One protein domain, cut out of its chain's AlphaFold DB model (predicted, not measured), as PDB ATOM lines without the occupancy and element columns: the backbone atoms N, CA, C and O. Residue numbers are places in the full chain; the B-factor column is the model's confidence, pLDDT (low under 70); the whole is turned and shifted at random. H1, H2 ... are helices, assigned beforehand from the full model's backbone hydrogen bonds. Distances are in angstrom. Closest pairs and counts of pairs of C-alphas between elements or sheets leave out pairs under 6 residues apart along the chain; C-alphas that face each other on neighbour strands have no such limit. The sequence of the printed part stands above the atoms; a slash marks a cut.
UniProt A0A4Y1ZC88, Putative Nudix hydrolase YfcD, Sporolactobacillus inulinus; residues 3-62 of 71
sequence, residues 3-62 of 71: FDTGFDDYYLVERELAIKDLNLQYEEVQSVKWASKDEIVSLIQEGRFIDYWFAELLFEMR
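What this domain is: This is residues 3 to 62 of the 71 residues of the protein "Putative Nudix hydrolase YfcD" of Sporolactobacillus inulinus (UniProt A0A4Y1ZC88). With little regular structure, the model is a long, winding strip of chain, residues 3 to 36, looping away from two short helices, H1 and H2, that run side by side in opposite directions. Residues 15 to 23 and 25 to 31 of that loop stick out. The printed part has 60 residues with two named helices, H1 then H2, and no named strand; the class is all helix, with 16 residues in named elements. It is loose, with a radius of gyration of the C-alphas of 13.6 A and spans of 37 by 27 by 23 A.

How they stand to each other: H1, residues 37 to 45, and H2, residues 55 to 61, form a helical hairpin, opposite ways at a shallow tilt of 24 degrees. They only just touch, with 3 pairs of C-alphas within 8 A, the closest being Lys 37 and Phe 59 at 7.3 A. Every O i to N i+4 pair is within hydrogen-bond range in H1, and 2 of 3 in H2.

Where its parts are: H1 is 12.5 A long and begins at C-alpha 37 (171.297, 165.477, 200.915). H2 is 10.3 A long and ends at C-alpha 61 (160.335, 160.831, 196.005).

The domain as a whole: The C-alphas farthest apart, Asp 4 and Lys 20, are 40.4 A apart. The printed part has no cut, and the H1 to H2 link is short. No printed residue is under 70 in pLDDT.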
ATOM      1  N   PHE A   3     148.577 175.003 205.679       83.12
ATOM      2  CA  PHE A   3     148.526 175.162 207.131       83.12
ATOM      3  C   PHE A   3     147.743 176.438 207.478       83.12
ATOM      4  O   PHE A   3     147.446 177.242 206.597       83.12
ATOM      5  N   ASP A   4     147.383 176.631 208.748       85.06
ATOM      6  CA  ASP A   4     146.398 177.646 209.174       85.06
ATOM      7  C   ASP A   4     146.695 179.082 208.706       85.06
ATOM      8  O   ASP A   4     145.783 179.897 208.571       85.06
ATOM      9  N   THR A   5     147.962 179.400 208.442       87.56
ATOM     10  CA  THR A   5     148.422 180.736 208.047       87.56
ATOM     11  C   THR A   5     149.089 180.785 206.672       87.56
ATOM     12  O   THR A   5     149.618 181.833 206.305       87.56
ATOM     13  N   GLY A   6     149.078 179.699 205.892       87.12
ATOM     14  CA  GLY A   6     149.787 179.680 204.614       87.12
ATOM     15  C   GLY A   6     149.789 178.344 203.884       87.12
ATOM     16  O   GLY A   6     149.017 177.427 204.170       87.12
ATOM     17  N   PHE A   7     150.657 178.255 202.884       85.88
ATOM     18  CA  PHE A   7     150.875 177.038 202.127       85.88
ATOM     19  C   PHE A   7     152.314 176.967 201.622       85.88
ATOM     20  O   PHE A   7     152.916 177.989 201.304       85.88
ATOM     21  N   ASP A   8     152.821 175.744 201.510       83.06
ATOM     22  CA  ASP A   8     154.081 175.437 200.840       83.06
ATOM     23  C   ASP A   8     153.790 174.755 199.504       83.06
ATOM     24  O   ASP A   8     153.153 173.693 199.474       83.06
ATOM     25  N   ASP A   9     154.305 175.323 198.417       85.25
ATOM     26  CA  ASP A   9     154.365 174.667 197.114       85.25
ATOM     27  C   ASP A   9     155.807 174.301 196.780       85.25
ATOM     28  O   ASP A   9     156.738 175.087 196.949       85.25
ATOM     29  N   TYR A  10     155.988 173.080 196.288       84.62
ATOM     30  CA  TYR A  10     157.284 172.570 195.872       84.62
ATOM     31  C   TYR A  10     157.154 171.826 194.546       84.62
ATOM     32  O   TYR A  10     156.164 171.147 194.270       84.62
ATOM     33  N   TYR A  11     158.193 171.931 193.727       84.19
ATOM     34  CA  TYR A  11     158.342 171.173 192.495       84.19
ATOM     35  C   TYR A  11     159.715 170.511 192.481       84.19
ATOM     36  O   TYR A  11     160.694 171.048 192.997       84.19
ATOM     37  N   LEU A  12     159.787 169.328 191.880       86.31
ATOM     38  CA  LEU A  12     161.024 168.574 191.750       86.31
ATOM     39  C   LEU A  12     161.296 168.320 190.275       86.31
ATOM     40  O   LEU A  12     160.446 167.797 189.554       86.31
ATOM     41  N   VAL A  13     162.479 168.725 189.828       86.31
ATOM     42  CA  VAL A  13     162.902 168.616 188.434       86.31
ATOM     43  C   VAL A  13     164.225 167.866 188.404       86.31
ATOM     44  O   VAL A  13     165.234 168.364 188.888       86.31
ATOM     45  N   GLU A  14     164.218 166.670 187.819       86.81
ATOM     46  CA  GLU A  14     165.427 165.891 187.545       86.81
ATOM     47  C   GLU A  14     165.763 166.035 186.058       86.81
ATOM     48  O   GLU A  14     165.016 165.578 185.190       86.81
ATOM     49  N   ARG A  15     166.847 166.756 185.759       84.88
ATOM     50  CA  ARG A  15     167.336 167.005 184.399       84.88
ATOM     51  C   ARG A  15     168.854 167.080 184.405       84.88
ATOM     52  O   ARG A  15     169.438 167.675 185.306       84.88
ATOM     53  N   GLU A  16     169.478 166.538 183.367       89.19
ATOM     54  CA  GLU A  16     170.880 166.823 183.075       89.19
ATOM     55  C   GLU A  16     170.968 168.195 182.401       89.19
ATOM     56  O   GLU A  16     170.399 168.406 181.331       89.19
ATOM     57  N   LEU A  17     171.629 169.149 183.058       87.88
ATOM     58  CA  LEU A  17     171.742 170.535 182.602       87.88
ATOM     59  C   LEU A  17     173.187 171.005 182.747       87.88
ATOM     60  O   LEU A  17     173.846 170.713 183.747       87.88
ATOM     61  N   ALA A  18     173.676 171.774 181.776       90.25
ATOM     62  CA  ALA A  18     174.943 172.469 181.932       90.25
ATOM     63  C   ALA A  18     174.721 173.758 182.732       90.25
ATOM     64  O   ALA A  18     173.864 174.572 182.397       90.25
ATOM     65  N   ILE A  19     175.532 173.973 183.772       86.25
ATOM     66  CA  ILE A  19     175.384 175.112 184.698       86.25
ATOM     67  C   ILE A  19     175.416 176.460 183.962       86.25
ATOM     68  O   ILE A  19     174.677 177.369 184.314       86.25
ATOM     69  N   LYS A  20     176.238 176.570 182.913       90.19
ATOM     70  CA  LYS A  20     176.365 177.779 182.082       90.19
ATOM     71  C   LYS A  20     175.072 178.185 181.360       90.19
ATOM     72  O   LYS A  20     174.967 179.330 180.941       90.19
ATOM     73  N   ASP A  21     174.132 177.254 181.202       91.94
ATOM     74  CA  ASP A  21     172.866 177.483 180.507       91.94
ATOM     75  C   ASP A  21     171.743 177.864 181.496       91.94
ATOM     76  O   ASP A  21     170.618 178.147 181.082       91.94
ATOM     77  N   LEU A  22     172.026 177.873 182.807       89.38
ATOM     78  CA  LEU A  22     171.080 178.283 183.841       89.38
ATOM     79  C   LEU A  22     171.103 179.804 184.004       89.38
ATOM     80  O   LEU A  22     172.156 180.397 184.227       89.38
ATOM     81  N   ASN A  23     169.923 180.422 183.959       90.94
ATOM     82  CA  ASN A  23     169.742 181.835 184.273       90.94
ATOM     83  C   ASN A  23     168.935 181.976 185.567       90.94
ATOM     84  O   ASN A  23     167.870 181.369 185.695       90.94
ATOM     85  N   LEU A  24     169.442 182.763 186.516       91.12
ATOM     86  CA  LEU A  24     168.752 183.042 187.773       91.12
ATOM     87  C   LEU A  24     167.866 184.273 187.633       91.12
ATOM     88  O   LEU A  24     168.244 185.260 187.006       91.12
ATOM     89  N   GLN A  25     166.701 184.220 188.268       94.50
ATOM     90  CA  GLN A  25     165.795 185.354 188.387       94.50
ATOM     91  C   GLN A  25     166.178 186.170 189.624       94.50
ATOM     92  O   GLN A  25     165.677 185.930 190.722       94.50
ATOM     93  N   TYR A  26     167.122 187.095 189.462       92.88
ATOM     94  CA  TYR A  26     167.708 187.849 190.574       92.88
ATOM     95  C   TYR A  26     166.717 188.773 191.300       92.88
ATOM     96  O   TYR A  26     167.003 189.209 192.412       92.88
ATOM     97  N   GLU A  27     165.553 189.051 190.707       95.94
ATOM     98  CA  GLU A  27     164.469 189.805 191.342       95.94
ATOM     99  C   GLU A  27     163.845 189.048 192.526       95.94
ATOM    100  O   GLU A  27     163.392 189.675 193.481       95.94
ATOM    101  N   GLU A  28     163.839 187.713 192.477       92.19
ATOM    102  CA  GLU A  28     163.221 186.848 193.494       92.19
ATOM    103  C   GLU A  28     164.239 185.919 194.176       92.19
ATOM    104  O   GLU A  28     164.018 185.460 195.297       92.19
ATOM    105  N   VAL A  29     165.382 185.655 193.531       91.94
ATOM    106  CA  VAL A  29     166.396 184.698 193.989       91.94
ATOM    107  C   VAL A  29     167.704 185.411 194.315       91.94
ATOM    108  O   VAL A  29     168.465 185.811 193.436       91.94
ATOM    109  N   GLN A  30     168.017 185.496 195.608       91.25
ATOM    110  CA  GLN A  30     169.246 186.138 196.083       91.25
ATOM    111  C   GLN A  30     170.507 185.298 195.827       91.25
ATOM    112  O   GLN A  30     171.574 185.842 195.547       91.25
ATOM    113  N   SER A  31     170.425 183.974 195.977       89.94
ATOM    114  CA  SER A  31     171.573 183.083 195.792       89.94
ATOM    115  C   SER A  31     171.132 181.647 195.531       89.94
ATOM    116  O   SER A  31     170.046 181.243 195.944       89.94
ATOM    117  N   VAL A  32     171.995 180.873 194.873       89.44
ATOM    118  CA  VAL A  32     171.811 179.431 194.681       89.44
ATOM    119  C   VAL A  32     173.090 178.686 195.018       89.44
ATOM    120  O   VAL A  32     174.197 179.195 194.836       89.44
ATOM    121  N   LYS A  33     172.928 177.452 195.487       89.75
ATOM    122  CA  LYS A  33     174.028 176.555 195.814       89.75
ATOM    123  C   LYS A  33     173.651 175.124 195.453       89.75
ATOM    124  O   LYS A  33     172.529 174.697 195.704       89.75
ATOM    125  N   TRP A  34     174.612 174.381 194.915       89.56
ATOM    126  CA  TRP A  34     174.525 172.927 194.820       89.56
ATOM    127  C   TRP A  34     174.894 172.316 196.169       89.56
ATOM    128  O   TRP A  34     175.973 172.599 196.687       89.56
ATOM    129  N   ALA A  35     174.010 171.490 196.720       93.06
ATOM    130  CA  ALA A  35     174.207 170.838 198.008       93.06
ATOM    131  C   ALA A  35     173.791 169.365 197.929       93.06
ATOM    132  O   ALA A  35     172.861 169.005 197.199       93.06
ATOM    133  N   SER A  36     174.492 168.507 198.668       94.25
ATOM    134  CA  SER A  36     174.099 167.105 198.831       94.25
ATOM    135  C   SER A  36     172.921 166.972 199.807       94.25
ATOM    136  O   SER A  36     172.573 167.924 200.507       94.25
ATOM    137  N   LYS A  37     172.316 165.773 199.890       93.50
ATOM    138  CA  LYS A  37     171.297 165.477 200.915       93.50
ATOM    139  C   LYS A  37     171.844 165.762 202.318       93.50
ATOM    140  O   LYS A  37     171.209 166.486 203.074       93.50
ATOM    141  N   ASP A  38     173.014 165.211 202.633       95.75
ATOM    142  CA  ASP A  38     173.616 165.323 203.965       95.75
ATOM    143  C   ASP A  38     173.917 166.781 204.319       95.75
ATOM    144  O   ASP A  38     173.652 167.217 205.433       95.75
ATOM    145  N   GLU A  39     174.388 167.565 203.348       96.69
ATOM    146  CA  GLU A  39     174.639 168.988 203.545       96.69
ATOM    147  C   GLU A  39     173.352 169.773 203.824       96.69
ATOM    148  O   GLU A  39     173.332 170.606 204.727       96.69
ATOM    149  N   ILE A  40     172.269 169.501 203.091       94.88
ATOM    150  CA  ILE A  40     170.970 170.140 203.348       94.88
ATOM    151  C   ILE A  40     170.470 169.792 204.753       94.88
ATOM    152  O   ILE A  40     170.026 170.683 205.473       94.88
ATOM    153  N   VAL A  41     170.597 168.530 205.172       94.31
ATOM    154  CA  VAL A  41     170.226 168.094 206.527       94.31
ATOM    155  C   VAL A  41     171.052 168.830 207.587       94.31
ATOM    156  O   VAL A  41     170.483 169.335 208.552       94.31
ATOM    157  N   SER A  42     172.368 168.966 207.398       96.38
ATOM    158  CA  SER A  42     173.211 169.747 208.312       96.38
ATOM    159  C   SER A  42     172.810 171.223 208.359       96.38
ATOM    160  O   SER A  42     172.715 171.792 209.441       96.38
ATOM    161  N   LEU A  43     172.502 171.848 207.218       95.31
ATOM    162  CA  LEU A  43     172.072 173.249 207.185       95.31
ATOM    163  C   LEU A  43     170.733 173.473 207.899       95.31
ATOM    164  O   LEU A  43     170.559 174.514 208.532       95.31
ATOM    165  N   ILE A  44     169.806 172.514 207.820       95.06
ATOM    166  CA  ILE A  44     168.551 172.538 208.584       95.06
ATOM    167  C   ILE A  44     168.852 172.469 210.086       95.06
ATOM    168  O   ILE A  44     168.379 173.309 210.847       95.06
ATOM    169  N   GLN A  45     169.706 171.530 210.511       95.12
ATOM    170  CA  GLN A  45     170.113 171.380 211.917       95.12
ATOM    171  C   GLN A  45     170.839 172.620 212.464       95.12
ATOM    172  O   GLN A  45     170.679 172.969 213.631       95.12
ATOM    173  N   GLU A  46     171.616 173.306 211.622       97.00
ATOM    174  CA  GLU A  46     172.298 174.565 211.945       97.00
ATOM    175  C   GLU A  46     171.360 175.791 211.932       97.00
ATOM    176  O   GLU A  46     171.799 176.892 212.267       97.00
ATOM    177  N   GLY A  47     170.093 175.648 211.519       95.56
ATOM    178  CA  GLY A  47     169.152 176.765 211.371       95.56
ATOM    179  C   GLY A  47     169.488 177.712 210.211       95.56
ATOM    180  O   GLY A  47     169.092 178.877 210.212       95.56
ATOM    181  N   ARG A  48     170.255 177.234 209.227       94.81
ATOM    182  CA  ARG A  48     170.728 177.993 208.053       94.81
ATOM    183  C   ARG A  48     169.963 177.665 206.774       94.81
ATOM    184  O   ARG A  48     170.213 178.278 205.738       94.81
ATOM    185  N   PHE A  49     169.051 176.704 206.842       92.81
ATOM    186  CA  PHE A  49     168.098 176.366 205.797       92.81
ATOM    187  C   PHE A  49     166.714 176.171 206.418       92.81
ATOM    188  O   PHE A  49     166.602 175.929 207.619       92.81
ATOM    189  N   ILE A  50     165.664 176.307 205.610       90.00
ATOM    190  CA  ILE A  50     164.287 176.162 206.087       90.00
ATOM    191  C   ILE A  50     164.061 174.708 206.510       90.00
ATOM    192  O   ILE A  50     164.286 173.788 205.719       90.00
ATOM    193  N   ASP A  51     163.600 174.516 207.745       90.88
ATOM    194  CA  ASP A  51     163.267 173.208 208.311       90.88
ATOM    195  C   ASP A  51     161.920 172.704 207.777       90.88
ATOM    196  O   ASP A  51     160.888 172.707 208.451       90.88
ATOM    197  N   TYR A  52     161.915 172.307 206.505       87.81
ATOM    198  CA  TYR A  52     160.787 171.577 205.952       87.81
ATOM    199  C   TYR A  52     160.806 170.151 206.495       87.81
ATOM    200  O   TYR A  52     161.674 169.354 206.138       87.81
ATOM    201  N   TRP A  53     159.777 169.789 207.265       85.12
ATOM    202  CA  TRP A  53     159.599 168.438 207.811       85.12
ATOM    203  C   TRP A  53     159.615 167.328 206.737       85.12
ATOM    204  O   TRP A  53     159.844 166.159 207.041       85.12
ATOM    205  N   PHE A  54     159.381 167.684 205.468       86.75
ATOM    206  CA  PHE A  54     159.397 166.789 204.310       86.75
ATOM    207  C   PHE A  54     160.683 166.872 203.462       86.75
ATOM    208  O   PHE A  54     160.745 166.241 202.408       86.75
ATOM    209  N   ALA A  55     161.718 167.610 203.880       89.62
ATOM    210  CA  ALA A  55     162.938 167.815 203.088       89.62
ATOM    211  C   ALA A  55     163.613 166.493 202.689       89.62
ATOM    212  O   ALA A  55     163.953 166.289 201.524       89.62
ATOM    213  N   GLU A  56     163.751 165.554 203.627       89.81
ATOM    214  CA  GLU A  56     164.314 164.233 203.332       89.81
ATOM    215  C   GLU A  56     163.422 163.400 202.404       89.81
ATOM    216  O   GLU A  56     163.929 162.693 201.528       89.81
ATOM    217  N   LEU A  57     162.099 163.528 202.549       88.44
ATOM    218  CA  LEU A  57     161.123 162.832 201.716       88.44
ATOM    219  C   LEU A  57     161.237 163.253 200.243       88.44
ATOM    220  O   LEU A  57     161.093 162.405 199.362       88.44
ATOM    221  N   LEU A  58     161.577 164.516 199.953       88.81
ATOM    222  CA  LEU A  58     161.804 164.982 198.576       88.81
ATOM    223  C   LEU A  58     162.900 164.175 197.871       88.81
ATOM    224  O   LEU A  58     162.761 163.827 196.696       88.81
ATOM    225  N   PHE A  59     163.967 163.816 198.589       88.50
ATOM    226  CA  PHE A  59     165.020 162.977 198.029       88.50
ATOM    227  C   PHE A  59     164.510 161.569 197.734       88.50
ATOM    228  O   PHE A  59     164.858 161.013 196.695       88.50
ATOM    229  N   GLU A  60     163.689 160.983 198.599       86.56
ATOM    230  CA  GLU A  60     163.125 159.649 198.359       86.56
ATOM    231  C   GLU A  60     162.148 159.634 197.179       86.56
ATOM    232  O   GLU A  60     162.171 158.713 196.359       86.56
ATOM    233  N   MET A  61     161.340 160.687 197.054       84.44
ATOM    234  CA  MET A  61     160.335 160.831 196.005       84.44
ATOM    235  C   MET A  61     160.925 161.121 194.624       84.44
ATOM    236  O   MET A  61     160.235 160.915 193.630       84.44
ATOM    237  N   ARG A  62     162.189 161.563 194.520       82.19
ATOM    238  CA  ARG A  62     162.767 162.062 193.254       82.19
ATOM    239  C   ARG A  62     162.704 161.102 192.071       82.19
ATOM    240  O   ARG A  62     162.616 161.539 190.935       82.19
TER     241      ARG A  62